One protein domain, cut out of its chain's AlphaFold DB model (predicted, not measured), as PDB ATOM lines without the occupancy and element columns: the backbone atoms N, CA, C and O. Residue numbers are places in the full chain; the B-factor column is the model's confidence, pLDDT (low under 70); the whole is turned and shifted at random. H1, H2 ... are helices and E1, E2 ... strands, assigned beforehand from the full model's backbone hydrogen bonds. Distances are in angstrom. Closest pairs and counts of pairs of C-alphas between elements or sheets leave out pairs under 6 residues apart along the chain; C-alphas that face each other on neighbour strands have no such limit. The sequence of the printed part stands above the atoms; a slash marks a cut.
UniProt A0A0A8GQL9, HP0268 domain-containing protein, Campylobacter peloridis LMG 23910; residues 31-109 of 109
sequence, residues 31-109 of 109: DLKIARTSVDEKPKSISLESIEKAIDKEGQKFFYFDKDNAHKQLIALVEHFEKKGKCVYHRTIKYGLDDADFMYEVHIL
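AT A GLANCE: This is residues 31 to 109 of the 109 residues of the protein "HP0268 domain-containing protein" of Campylobacter peloridis LMG 23910 (UniProt A0A0A8GQL9). A three-stranded antiparallel sheet has H2 running along one face, while H1 packs near the E3 edge and a small hairpin, E1 and E2, sits beside H1. The long loop of that hairpin and the loop between E4 and E5 reach toward the same end. The 79 printed residues hold E1, E2, H1, E3, H2, E4 and E5 in that order, a mixed class; the larger sheet runs E3, E5, E4. The whole is compact, with a radius of gyration of the C-alphas of 12.7 A, yet elongated, spanning 36 by 21 by 21 A.

HOW THE PARTS SIT: E1, residues 31 to 33, and E2, residues 45 to 47, form an antiparallel hairpin, with N 46 and O 32 2.8 A apart. H1, residues 48 to 58, is on the sheet of E3, residues 61 to 65, E5, residues 102 to 108, and E4, residues 88 to 94; the closest C-alphas of H1 and E3, Ile 55 and Lys 61, are 5.9 A apart. The closest C-alphas of E1 and E3, Lys 33 and Phe 65, are 5.8 A apart. E3 and E5 are antiparallel, with N 63 and O 106 2.8 A apart. H2, residues 71 to 83, lies over E5 and E4 at a height over the sheet of 9.8 A, along the strands, at 5 degrees to E5 on the local plane; its closest C-alpha pair with E4 is Val 78 and Val 88, 6.1 A. E3, H2 and E4 form a split strand-helix-strand unit, two strands running the same way with E5 between them, its crossover right-handed. H1 and H2 with the sheet make two layers, helices on one face of a sheet; H1 and H2 are only just apart, at 8.1 A. E4 and E5 are an antiparallel hairpin, with N 91 and O 105 2.9 A apart. In H1 and H2 every O i to N i+4 pair is within hydrogen-bond range.

IN THESE COORDINATES: E1 begins at C-alpha 31, (-30.881, 48.932, -23.429). H1 measures 15.7 A, E3 12.9 A, H2 18.6 A, E4 19.3 A and E5 19.6 A, while E1 and E2 are 6.8 A each. E5 ends at C-alpha 108, (-21.816, 45.897, -8.725).

THE WHOLE: The C-alphas farthest apart, those of Asp 40 and Gly 85, are 37.5 A apart. The printed part has no cut and ends at Leu 109, the chain's last residue. The link from E1 to E2, 11 residues, is long. The mean pLDDT of the printed part is 89.0, and no printed residue is under 70.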
ATOM      1  N   ASP A  31     -29.866  48.352 -24.307       83.06
ATOM      2  CA  ASP A  31     -30.881  48.932 -23.429       83.06
ATOM      3  C   ASP A  31     -31.465  47.868 -22.490       83.06
ATOM      4  O   ASP A  31     -32.056  46.878 -22.935       83.06
ATOM      5  N   LEU A  32     -31.337  48.091 -21.180       89.62
ATOM      6  CA  LEU A  32     -31.868  47.204 -20.140       89.62
ATOM      7  C   LEU A  32     -33.123  47.801 -19.503       89.62
ATOM      8  O   LEU A  32     -33.173  48.989 -19.199       89.62
ATOM      9  N   LYS A  33     -34.147  46.985 -19.251       91.94
ATOM     10  CA  LYS A  33     -35.389  47.409 -18.586       91.94
ATOM     11  C   LYS A  33     -35.272  47.280 -17.071       91.94
ATOM     12  O   LYS A  33     -35.044  46.186 -16.557       91.94
ATOM     13  N   ILE A  34     -35.482  48.373 -16.352       92.25
ATOM     14  CA  ILE A  34     -35.521  48.400 -14.887       92.25
ATOM     15  C   ILE A  34     -36.842  47.800 -14.394       92.25
ATOM     16  O   ILE A  34     -37.887  47.968 -15.028       92.25
ATOM     17  N   ALA A  35     -36.788  47.123 -13.247       89.44
ATOM     18  CA  ALA A  35     -37.960  46.631 -12.539       89.44
ATOM     19  C   ALA A  35     -38.949  47.769 -12.222       89.44
ATOM     20  O   ALA A  35     -38.573  48.874 -11.820       89.44
ATOM     21  N   ARG A  36     -40.238  47.492 -12.413       88.62
ATOM     22  CA  ARG A  36     -41.322  48.459 -12.207       88.62
ATOM     23  C   ARG A  36     -41.694  48.522 -10.730       88.62
ATOM     24  O   ARG A  36     -41.643  47.519 -10.027       88.62
ATOM     25  N   THR A  37     -42.124  49.693 -10.278       84.88
ATOM     26  CA  THR A  37     -42.685  49.889  -8.932       84.88
ATOM     27  C   THR A  37     -44.135  49.429  -8.826       84.88
ATOM     28  O   THR A  37     -44.573  49.023  -7.755       84.88
ATOM     29  N   SER A  38     -44.872  49.476  -9.937       81.75
ATOM     30  CA  SER A  38     -46.263  49.039 -10.044       81.75
ATOM     31  C   SER A  38     -46.469  48.235 -11.329       81.75
ATOM     32  O   SER A  38     -45.749  48.422 -12.310       81.75
ATOM     33  N   VAL A  39     -47.462  47.343 -11.328       76.44
ATOM     34  CA  VAL A  39     -47.759  46.421 -12.440       76.44
ATOM     35  C   VAL A  39     -48.150  47.177 -13.717       76.44
ATOM     36  O   VAL A  39     -47.754  46.784 -14.814       76.44
ATOM     37  N   ASP A  40     -48.857  48.299 -13.570       79.12
ATOM     38  CA  ASP A  40     -49.416  49.070 -14.689       79.12
ATOM     39  C   ASP A  40     -48.435  50.087 -15.297       79.12
ATOM     40  O   ASP A  40     -48.713  50.704 -16.329       79.12
ATOM     41  N   GLU A  41     -47.277  50.299 -14.667       84.62
ATOM     42  CA  GLU A  41     -46.301  51.267 -15.156       84.62
ATOM     43  C   GLU A  41     -45.558  50.751 -16.392       84.62
ATOM     44  O   GLU A  41     -45.258  49.563 -16.541       84.62
ATOM     45  N   LYS A  42     -45.210  51.670 -17.299       81.69
ATOM     46  CA  LYS A  42     -44.360  51.327 -18.440       81.69
ATOM     47  C   LYS A  42     -42.937  51.033 -17.949       81.69
ATOM     48  O   LYS A  42     -42.389  51.843 -17.195       81.69
ATOM     49  N   PRO A  43     -42.314  49.931 -18.401       83.62
ATOM     50  CA  PRO A  43     -40.940  49.619 -18.038       83.62
ATOM     51  C   PRO A  43     -40.010  50.726 -18.535       83.62
ATOM     52  O   PRO A  43     -40.083  51.144 -19.692       83.62
ATOM     53  N   LYS A  44     -39.144  51.210 -17.643       88.94
ATOM     54  CA  LYS A  44     -38.142  52.232 -17.959       88.94
ATOM     55  C   LYS A  44     -36.888  51.535 -18.460       88.94
ATOM     56  O   LYS A  44     -36.394  50.631 -17.790       88.94
ATOM     57  N   SER A  45     -36.383  51.943 -19.617       89.25
ATOM     58  CA  SER A  45     -35.079  51.493 -20.098       89.25
ATOM     59  C   SER A  45     -33.962  52.365 -19.529       89.25
ATOM     60  O   SER A  45     -34.142  53.561 -19.288       89.25
ATOM     61  N   ILE A  46     -32.812  51.745 -19.292       90.00
ATOM     62  CA  ILE A  46     -31.581  52.387 -18.857       90.00
ATOM     63  C   ILE A  46     -30.438  51.938 -19.767       90.00
ATOM     64  O   ILE A  46     -30.316  50.753 -20.081       90.00
ATOM     65  N   SER A  47     -29.610  52.896 -20.185       90.38
ATOM     66  CA  SER A  47     -28.435  52.632 -21.015       90.38
ATOM     67  C   SER A  47     -27.213  52.299 -20.161       90.38
ATOM     68  O   SER A  47     -27.076  52.778 -19.027       90.38
ATOM     69  N   LEU A  48     -26.279  51.537 -20.729       87.25
ATOM     70  CA  LEU A  48     -25.035  51.140 -20.067       87.25
ATOM     71  C   LEU A  48     -24.240  52.338 -19.520       87.25
ATOM     72  O   LEU A  48     -23.806  52.323 -18.369       87.25
ATOM     73  N   GLU A  49     -24.132  53.426 -20.287       87.88
ATOM     74  CA  GLU A  49     -23.419  54.636 -19.856       87.88
ATOM     75  C   GLU A  49     -23.969  55.231 -18.556       87.88
ATOM     76  O   GLU A  49     -23.236  55.801 -17.746       87.88
ATOM     77  N   SER A  50     -25.286  55.166 -18.369       89.06
ATOM     78  CA  SER A  50     -25.926  55.728 -17.183       89.06
ATOM     79  C   SER A  50     -25.729  54.842 -15.952       89.06
ATOM     80  O   SER A  50     -25.560  55.372 -14.852       89.06
ATOM     81  N   ILE A  51     -25.650  53.521 -16.145       89.62
ATOM     82  CA  ILE A  51     -25.266  52.552 -15.111       89.62
ATOM     83  C   ILE A  51     -23.825  52.825 -14.665       89.62
ATOM     84  O   ILE A  51     -23.574  52.966 -13.470       89.62
ATOM     85  N   GLU A  52     -22.898  52.996 -15.610       88.88
ATOM     86  CA  GLU A  52     -21.498  53.329 -15.318       88.88
ATOM     87  C   GLU A  52     -21.375  54.628 -14.525       88.88
ATOM     88  O   GLU A  52     -20.784  54.642 -13.449       88.88
ATOM     89  N   LYS A  53     -22.031  55.701 -14.985       90.25
ATOM     90  CA  LYS A  53     -22.045  56.991 -14.277       90.25
ATOM     91  C   LYS A  53     -22.606  56.877 -12.862       90.25
ATOM     92  O   LYS A  53     -22.219  57.659 -11.997       90.25
ATOM     93  N   ALA A  54     -23.556  55.975 -12.623       89.25
ATOM     94  CA  ALA A  54     -24.120  55.763 -11.297       89.25
ATOM     95  C   ALA A  54     -23.144  55.010 -10.379       89.25
ATOM     96  O   ALA A  54     -22.992  55.391  -9.220       89.25
ATOM     97  N   ILE A  55     -22.448  53.999 -10.904       90.25
ATOM     98  CA  ILE A  55     -21.440  53.228 -10.163       90.25
ATOM     99  C   ILE A  55     -20.209  54.086  -9.868       90.25
ATOM    100  O   ILE A  55     -19.713  54.060  -8.750       90.25
ATOM    101  N   ASP A  56     -19.747  54.897 -10.819       88.00
ATOM    102  CA  ASP A  56     -18.580  55.766 -10.626       88.00
ATOM    103  C   ASP A  56     -18.821  56.842  -9.556       88.00
ATOM    104  O   ASP A  56     -17.886  57.287  -8.893       88.00
ATOM    105  N   LYS A  57     -20.081  57.256  -9.361       89.31
ATOM    106  CA  LYS A  57     -20.468  58.219  -8.320       89.31
ATOM    107  C   LYS A  57     -20.565  57.596  -6.932       89.31
ATOM    108  O   LYS A  57     -20.156  58.228  -5.963       89.31
ATOM    109  N   GLU A  58     -21.164  56.412  -6.826       85.25
ATOM    110  CA  GLU A  58     -21.513  55.789  -5.538       85.25
ATOM    111  C   GLU A  58     -20.515  54.700  -5.105       85.25
ATOM    112  O   GLU A  58     -20.523  54.267  -3.956       85.25
ATOM    113  N   GLY A  59     -19.635  54.256  -6.005       84.31
ATOM    114  CA  GLY A  59     -18.667  53.176  -5.801       84.31
ATOM    115  C   GLY A  59     -19.286  51.781  -5.896       84.31
ATOM    116  O   GLY A  59     -18.700  50.903  -6.522       84.31
ATOM    117  N   GLN A  60     -20.484  51.611  -5.336       88.44
ATOM    118  CA  GLN A  60     -21.274  50.381  -5.345       88.44
ATOM    119  C   GLN A  60     -22.748  50.701  -5.604       88.44
ATOM    120  O   GLN A  60     -23.241  51.739  -5.153       88.44
ATOM    121  N   LYS A  61     -23.473  49.826  -6.308       92.00
ATOM    122  CA  LYS A  61     -24.906  50.042  -6.558       92.00
ATOM    123  C   LYS A  61     -25.671  48.756  -6.849       92.00
ATOM    124  O   LYS A  61     -25.162  47.854  -7.512       92.00
ATOM    125  N   PHE A  62     -26.917  48.716  -6.379       92.50
ATOM    126  CA  PHE A  62     -27.885  47.664  -6.688       92.50
ATOM    127  C   PHE A  62     -28.783  48.098  -7.843       92.50
ATOM    128  O   PHE A  62     -29.366  49.185  -7.813       92.50
ATOM    129  N   PHE A  63     -28.929  47.224  -8.829       92.94
ATOM    130  CA  PHE A  63     -29.851  47.382  -9.940       92.94
ATOM    131  C   PHE A  63     -30.838  46.223  -9.955       92.94
ATOM    132  O   PHE A  63     -30.448  45.057  -9.899       92.94
ATOM    133  N   TYR A  64     -32.119  46.563 -10.056       93.19
ATOM    134  CA  TYR A  64     -33.201  45.600 -10.210       93.19
ATOM    135  C   TYR A  64     -33.719  45.682 -11.641       93.19
ATOM    136  O   TYR A  64     -34.188  46.735 -12.080       93.19
ATOM    137  N   PHE A  65     -33.620  44.579 -12.373       93.25
ATOM    138  CA  PHE A  65     -34.044  44.471 -13.762       93.25
ATOM    139  C   PHE A  65     -35.301  43.614 -13.882       93.25
ATOM    140  O   PHE A  65     -35.491  42.633 -13.162       93.25
ATOM    141  N   ASP A  66     -36.156  44.000 -14.824       91.62
ATOM    142  CA  ASP A  66     -37.398  43.296 -15.137       91.62
ATOM    143  C   ASP A  66     -37.098  41.895 -15.722       91.62
ATOM    144  O   ASP A  66     -36.068  41.691 -16.377       91.62
ATOM    145  N   LYS A  67     -38.000  40.929 -15.520       89.50
ATOM    146  CA  LYS A  67     -37.915  39.584 -16.119       89.50
ATOM    147  C   LYS A  67     -37.996  39.607 -17.643       89.50
ATOM    148  O   LYS A  67     -37.501  38.692 -18.291       89.50
ATOM    149  N   ASP A  68     -38.570  40.674 -18.201       89.12
ATOM    150  CA  ASP A  68     -38.701  40.905 -19.643       89.12
ATOM    151  C   ASP A  68     -37.357  41.128 -20.367       89.12
ATOM    152  O   ASP A  68     -37.331  41.260 -21.594       89.12
ATOM    153  N   ASN A  69     -36.241  41.232 -19.636       89.69
ATOM    154  CA  ASN A  69     -34.911  41.344 -20.230       89.69
ATOM    155  C   ASN A  69     -34.404  39.993 -20.736       89.69
ATOM    156  O   ASN A  69     -34.553  38.958 -20.082       89.69
ATOM    157  N   ALA A  70     -33.719  40.006 -21.879       88.12
ATOM    158  CA  ALA A  70     -33.076  38.803 -22.372       88.12
ATOM    159  C   ALA A  70     -31.901  38.433 -21.457       88.12
ATOM    160  O   ALA A  70     -31.004  39.243 -21.222       88.12
ATOM    161  N   HIS A  71     -31.855  37.179 -21.003       83.88
ATOM    162  CA  HIS A  71     -30.796  36.695 -20.112       83.88
ATOM    163  C   HIS A  71     -29.385  36.959 -20.671       83.88
ATOM    164  O   HIS A  71     -28.488  37.364 -19.940       83.88
ATOM    165  N   LYS A  72     -29.207  36.830 -21.995       86.38
ATOM    166  CA  LYS A  72     -27.944  37.138 -22.684       86.38
ATOM    167  C   LYS A  72     -27.458  38.574 -22.433       86.38
ATOM    168  O   LYS A  72     -26.259  38.777 -22.291       86.38
ATOM    169  N   GLN A  73     -28.367  39.550 -22.371       87.81
ATOM    170  CA  GLN A  73     -28.011  40.952 -22.129       87.81
ATOM    171  C   GLN A  73     -27.508  41.165 -20.696       87.81
ATOM    172  O   GLN A  73     -26.555  41.905 -20.481       87.81
ATOM    173  N   LEU A  74     -28.091  40.466 -19.716       87.94
ATOM    174  CA  LEU A  74     -27.632  40.519 -18.324       87.94
ATOM    175  C   LEU A  74     -26.257  39.870 -18.152       87.94
ATOM    176  O   LEU A  74     -25.415  40.405 -17.440       87.94
ATOM    177  N   ILE A  75     -25.998  38.754 -18.839       88.81
ATOM    178  CA  ILE A  75     -24.665  38.137 -18.842       88.81
ATOM    179  C   ILE A  75     -23.636  39.066 -19.498       88.81
ATOM    180  O   ILE A  75     -22.550  39.241 -18.953       88.81
ATOM    181  N   ALA A  76     -23.988  39.731 -20.602       89.62
ATOM    182  CA  ALA A  76     -23.111  40.722 -21.227       89.62
ATOM    183  C   ALA A  76     -22.785  41.890 -20.275       89.62
ATOM    184  O   ALA A  76     -21.630  42.308 -20.192       89.62
ATOM    185  N   LEU A  77     -23.770  42.363 -19.497       88.88
ATOM    186  CA  LEU A  77     -23.563  43.379 -18.460       88.88
ATOM    187  C   LEU A  77     -22.541  42.914 -17.413       88.88
ATOM    188  O   LEU A  77     -21.615  43.652 -17.084       88.88
ATOM    189  N   VAL A  78     -22.702  41.689 -16.906       90.12
ATOM    190  CA  VAL A  78     -21.783  41.086 -15.928       90.12
ATOM    191  C   VAL A  78     -20.366  41.035 -16.497       90.12
ATOM    192  O   VAL A  78     -19.448  41.590 -15.896       90.12
ATOM    193  N   GLU A  79     -20.194  40.472 -17.696       89.69
ATOM    194  CA  GLU A  79     -18.885  40.369 -18.348       89.69
ATOM    195  C   GLU A  79     -18.228  41.734 -18.580       89.69
ATOM    196  O   GLU A  79     -17.007  41.870 -18.481       89.69
ATOM    197  N   HIS A  80     -19.012  42.756 -18.924       89.25
ATOM    198  CA  HIS A  80     -18.506  44.105 -19.161       89.25
ATOM    199  C   HIS A  80     -17.877  44.712 -17.906       89.25
ATOM    200  O   HIS A  80     -16.767  45.250 -17.955       89.25
ATOM    201  N   PHE A  81     -18.553  44.592 -16.764       88.81
ATOM    202  CA  PHE A  81     -18.039  45.097 -15.494       88.81
ATOM    203  C   PHE A  81     -16.900  44.229 -14.940       88.81
ATOM    204  O   PHE A  81     -15.919  44.778 -14.436       88.81
ATOM    205  N   GLU A  82     -16.934  42.911 -15.137       88.25
ATOM    206  CA  GLU A  82     -15.813  42.025 -14.793       88.25
ATOM    207  C   GLU A  82     -14.544  42.359 -15.593       88.25
ATOM    208  O   GLU A  82     -13.454  42.443 -15.024       88.25
ATOM    209  N   LYS A  83     -14.664  42.653 -16.898       88.94
ATOM    210  CA  LYS A  83     -13.540  43.129 -17.734       88.94
ATOM    211  C   LYS A  83     -12.953  44.449 -17.227       88.94
ATOM    212  O   LYS A  83     -11.769  44.709 -17.437       88.94
ATOM    213  N   LYS A  84     -13.762  45.281 -16.562       87.81
ATOM    214  CA  LYS A  84     -13.327  46.522 -15.897       87.81
ATOM    215  C   LYS A  84     -12.743  46.287 -14.497       87.81
ATOM    216  O   LYS A  84     -12.295  47.244 -13.871       87.81
ATOM    217  N   GLY A  85     -12.712  45.042 -14.018       87.88
ATOM    218  CA  GLY A  85     -12.188  44.669 -12.704       87.88
ATOM    219  C   GLY A  85     -13.170  44.889 -11.551       87.88
ATOM    220  O   GLY A  85     -12.742  44.953 -10.402       87.88
ATOM    221  N   LYS A  86     -14.466  45.032 -11.850       88.62
ATOM    222  CA  LYS A  86     -15.538  45.174 -10.859       88.62
ATOM    223  C   LYS A  86     -16.110  43.809 -10.487       88.62
ATOM    224  O   LYS A  86     -16.178  42.914 -11.327       88.62
ATOM    225  N   CYS A  87     -16.528  43.653  -9.235       90.19
ATOM    226  CA  CYS A  87     -17.168  42.425  -8.770       90.19
ATOM    227  C   CYS A  87     -18.677  42.548  -8.961       90.19
ATOM    228  O   CYS A  87     -19.295  43.467  -8.423       90.19
ATOM    229  N   VAL A  88     -19.273  41.619  -9.709       92.94
ATOM    230  CA  VAL A  88     -20.708  41.642  -9.999       92.94
ATOM    231  C   VAL A  88     -21.385  40.418  -9.403       92.94
ATOM    232  O   VAL A  88     -21.063  39.284  -9.744       92.94
ATOM    233  N   TYR A  89     -22.364  40.645  -8.534       92.88
ATOM    234  CA  TYR A  89     -23.257  39.604  -8.047       92.88
ATOM    235  C   TYR A  89     -24.566  39.668  -8.819       92.88
ATOM    236  O   TYR A  89     -25.273  40.670  -8.765       92.88
ATOM    237  N   HIS A  90     -24.896  38.586  -9.515       91.88
ATOM    238  CA  HIS A  90     -26.156  38.437 -10.229       91.88
ATOM    239  C   HIS A  90     -26.978  37.314  -9.599       91.88
ATOM    240  O   HIS A  90     -26.495  36.189  -9.447       91.88
ATOM    241  N   ARG A  91     -28.226  37.614  -9.235       92.75
ATOM    242  CA  ARG A  91     -29.177  36.627  -8.714       92.75
ATOM    243  C   ARG A  91     -30.597  36.910  -9.180       92.75
ATOM    244  O   ARG A  91     -30.951  38.037  -9.514       92.75
ATOM    245  N   THR A  92     -31.432  35.883  -9.134       92.44
ATOM    246  CA  THR A  92     -32.871  36.004  -9.369       92.44
ATOM    247  C   THR A  92     -33.596  36.129  -8.035       92.44
ATOM    248  O   THR A  92     -33.392  35.314  -7.137       92.44
ATOM    249  N   ILE A  93     -34.452  37.140  -7.908       92.44
ATOM    250  CA  ILE A  93     -35.291  37.382  -6.732       92.44
ATOM    251  C   ILE A  93     -36.733  37.076  -7.102       92.44
ATOM    252  O   ILE A  93     -37.286  37.710  -7.996       92.44
ATOM    253  N   LYS A  94     -37.344  36.126  -6.395       92.12
ATOM    254  CA  LYS A  94     -38.781  35.853  -6.486       92.12
ATOM    255  C   LYS A  94     -39.528  36.733  -5.490       92.12
ATOM    256  O   LYS A  94     -39.115  36.824  -4.335       92.12
ATOM    257  N   TYR A  95     -40.599  37.378  -5.936       87.62
ATOM    258  CA  TYR A  95     -41.429  38.249  -5.096       87.62
ATOM    259  C   TYR A  95     -42.884  37.769  -4.986       87.62
ATOM    260  O   TYR A  95     -43.618  38.263  -4.132       87.62
ATOM    261  N   GLY A  96     -43.298  36.812  -5.820       87.00
ATOM    262  CA  GLY A  96     -44.610  36.173  -5.758       87.00
ATOM    263  C   GLY A  96     -44.536  34.710  -5.326       87.00
ATOM    264  O   GLY A  96     -43.464  34.154  -5.086       87.00
ATOM    265  N   LEU A  97     -45.713  34.091  -5.220       90.19
ATOM    266  CA  LEU A  97     -45.847  32.646  -5.011       90.19
ATOM    267  C   LEU A  97     -45.655  31.860  -6.313       90.19
ATOM    268  O   LEU A  97     -45.337  30.675  -6.259       90.19
ATOM    269  N   ASP A  98     -45.873  32.513  -7.457       90.31
ATOM    270  CA  ASP A  98     -45.697  31.913  -8.771       90.31
ATOM    271  C   ASP A  98     -44.229  31.976  -9.219       90.31
ATOM    272  O   ASP A  98     -43.490  32.916  -8.917       90.31
ATOM    273  N   ASP A  99     -43.813  30.987 -10.006       85.88
ATOM    274  CA  ASP A  99     -42.482  30.937 -10.603       85.88
ATOM    275  C   ASP A  99     -42.277  32.022 -11.663       85.88
ATOM    276  O   ASP A  99     -41.135  32.364 -11.973       85.88
ATOM    277  N   ALA A 100     -43.361  32.588 -12.198       86.62
ATOM    278  CA  ALA A 100     -43.315  33.706 -13.130       86.62
ATOM    279  C   ALA A 100     -43.020  35.058 -12.454       86.62
ATOM    280  O   ALA A 100     -42.673  36.013 -13.155       86.62
ATOM    281  N   ASP A 101     -43.143  35.162 -11.128       89.12
ATOM    282  CA  ASP A 101     -42.992  36.412 -10.379       89.12
ATOM    283  C   ASP A 101     -41.578  36.567  -9.827       89.12
ATOM    284  O   ASP A 101     -41.300  36.400  -8.632       89.12
ATOM    285  N   PHE A 102     -40.667  36.901 -10.736       91.00
ATOM    286  CA  PHE A 102     -39.273  37.148 -10.415       91.00
ATOM    287  C   PHE A 102     -38.724  38.402 -11.090       91.00
ATOM    288  O   PHE A 102     -39.271  38.912 -12.066       91.00
ATOM    289  N   MET A 103     -37.610  38.886 -10.556       92.38
ATOM    290  CA  MET A 103     -36.793  39.958 -11.112       92.38
ATOM    291  C   MET A 103     -35.315  39.590 -10.984       92.38
ATOM    292  O   MET A 103     -34.944  38.717 -10.195       92.38
ATOM    293  N   TYR A 104     -34.462  40.254 -11.751       93.69
ATOM    294  CA  TYR A 104     -33.019  40.077 -11.641       93.69
ATOM    295  C   TYR A 104     -32.436  41.166 -10.750       93.69
ATOM    296  O   TYR A 104     -32.699  42.347 -10.960       93.69
ATOM    297  N   GLU A 105     -31.629  40.778  -9.773       93.12
ATOM    298  CA  GLU A 105     -30.815  41.708  -9.003       93.12
ATOM    299  C   GLU A 105     -29.365  41.582  -9.453       93.12
ATOM    300  O   GLU A 105     -28.792  40.489  -9.485       93.12
ATOM    301  N   VAL A 106     -28.786  42.727  -9.797       93.62
ATOM    302  CA  VAL A 106     -27.376  42.874 -10.126       93.62
ATOM    303  C   VAL A 106     -26.774  43.872  -9.149       93.62
ATOM    304  O   VAL A 106     -27.173  45.035  -9.097       93.62
ATOM    305  N   HIS A 107     -25.800  43.419  -8.375       92.81
ATOM    306  CA  HIS A 107     -25.034  44.248  -7.459       92.81
ATOM    307  C   HIS A 107     -23.605  44.373  -7.973       92.81
ATOM    308  O   HIS A 107     -22.941  43.363  -8.188       92.81
ATOM    309  N   ILE A 108     -23.144  45.606  -8.177       92.50
ATOM    310  CA  ILE A 108     -21.816  45.897  -8.725       92.50
ATOM    311  C   ILE A 108     -20.998  46.638  -7.665       92.50
ATOM    312  O   ILE A 108     -21.479  47.645  -7.137       92.50
ATOM    313  N   LEU A 109     -19.783  46.147  -7.388       88.56
ATOM    314  CA  LEU A 109     -18.781  46.743  -6.490       88.56
ATOM    315  C   LEU A 109     -17.488  47.073  -7.241       88.56
ATOM    316  O   LEU A 109     -17.016  46.206  -8.013       88.56
TER     317      LEU A 109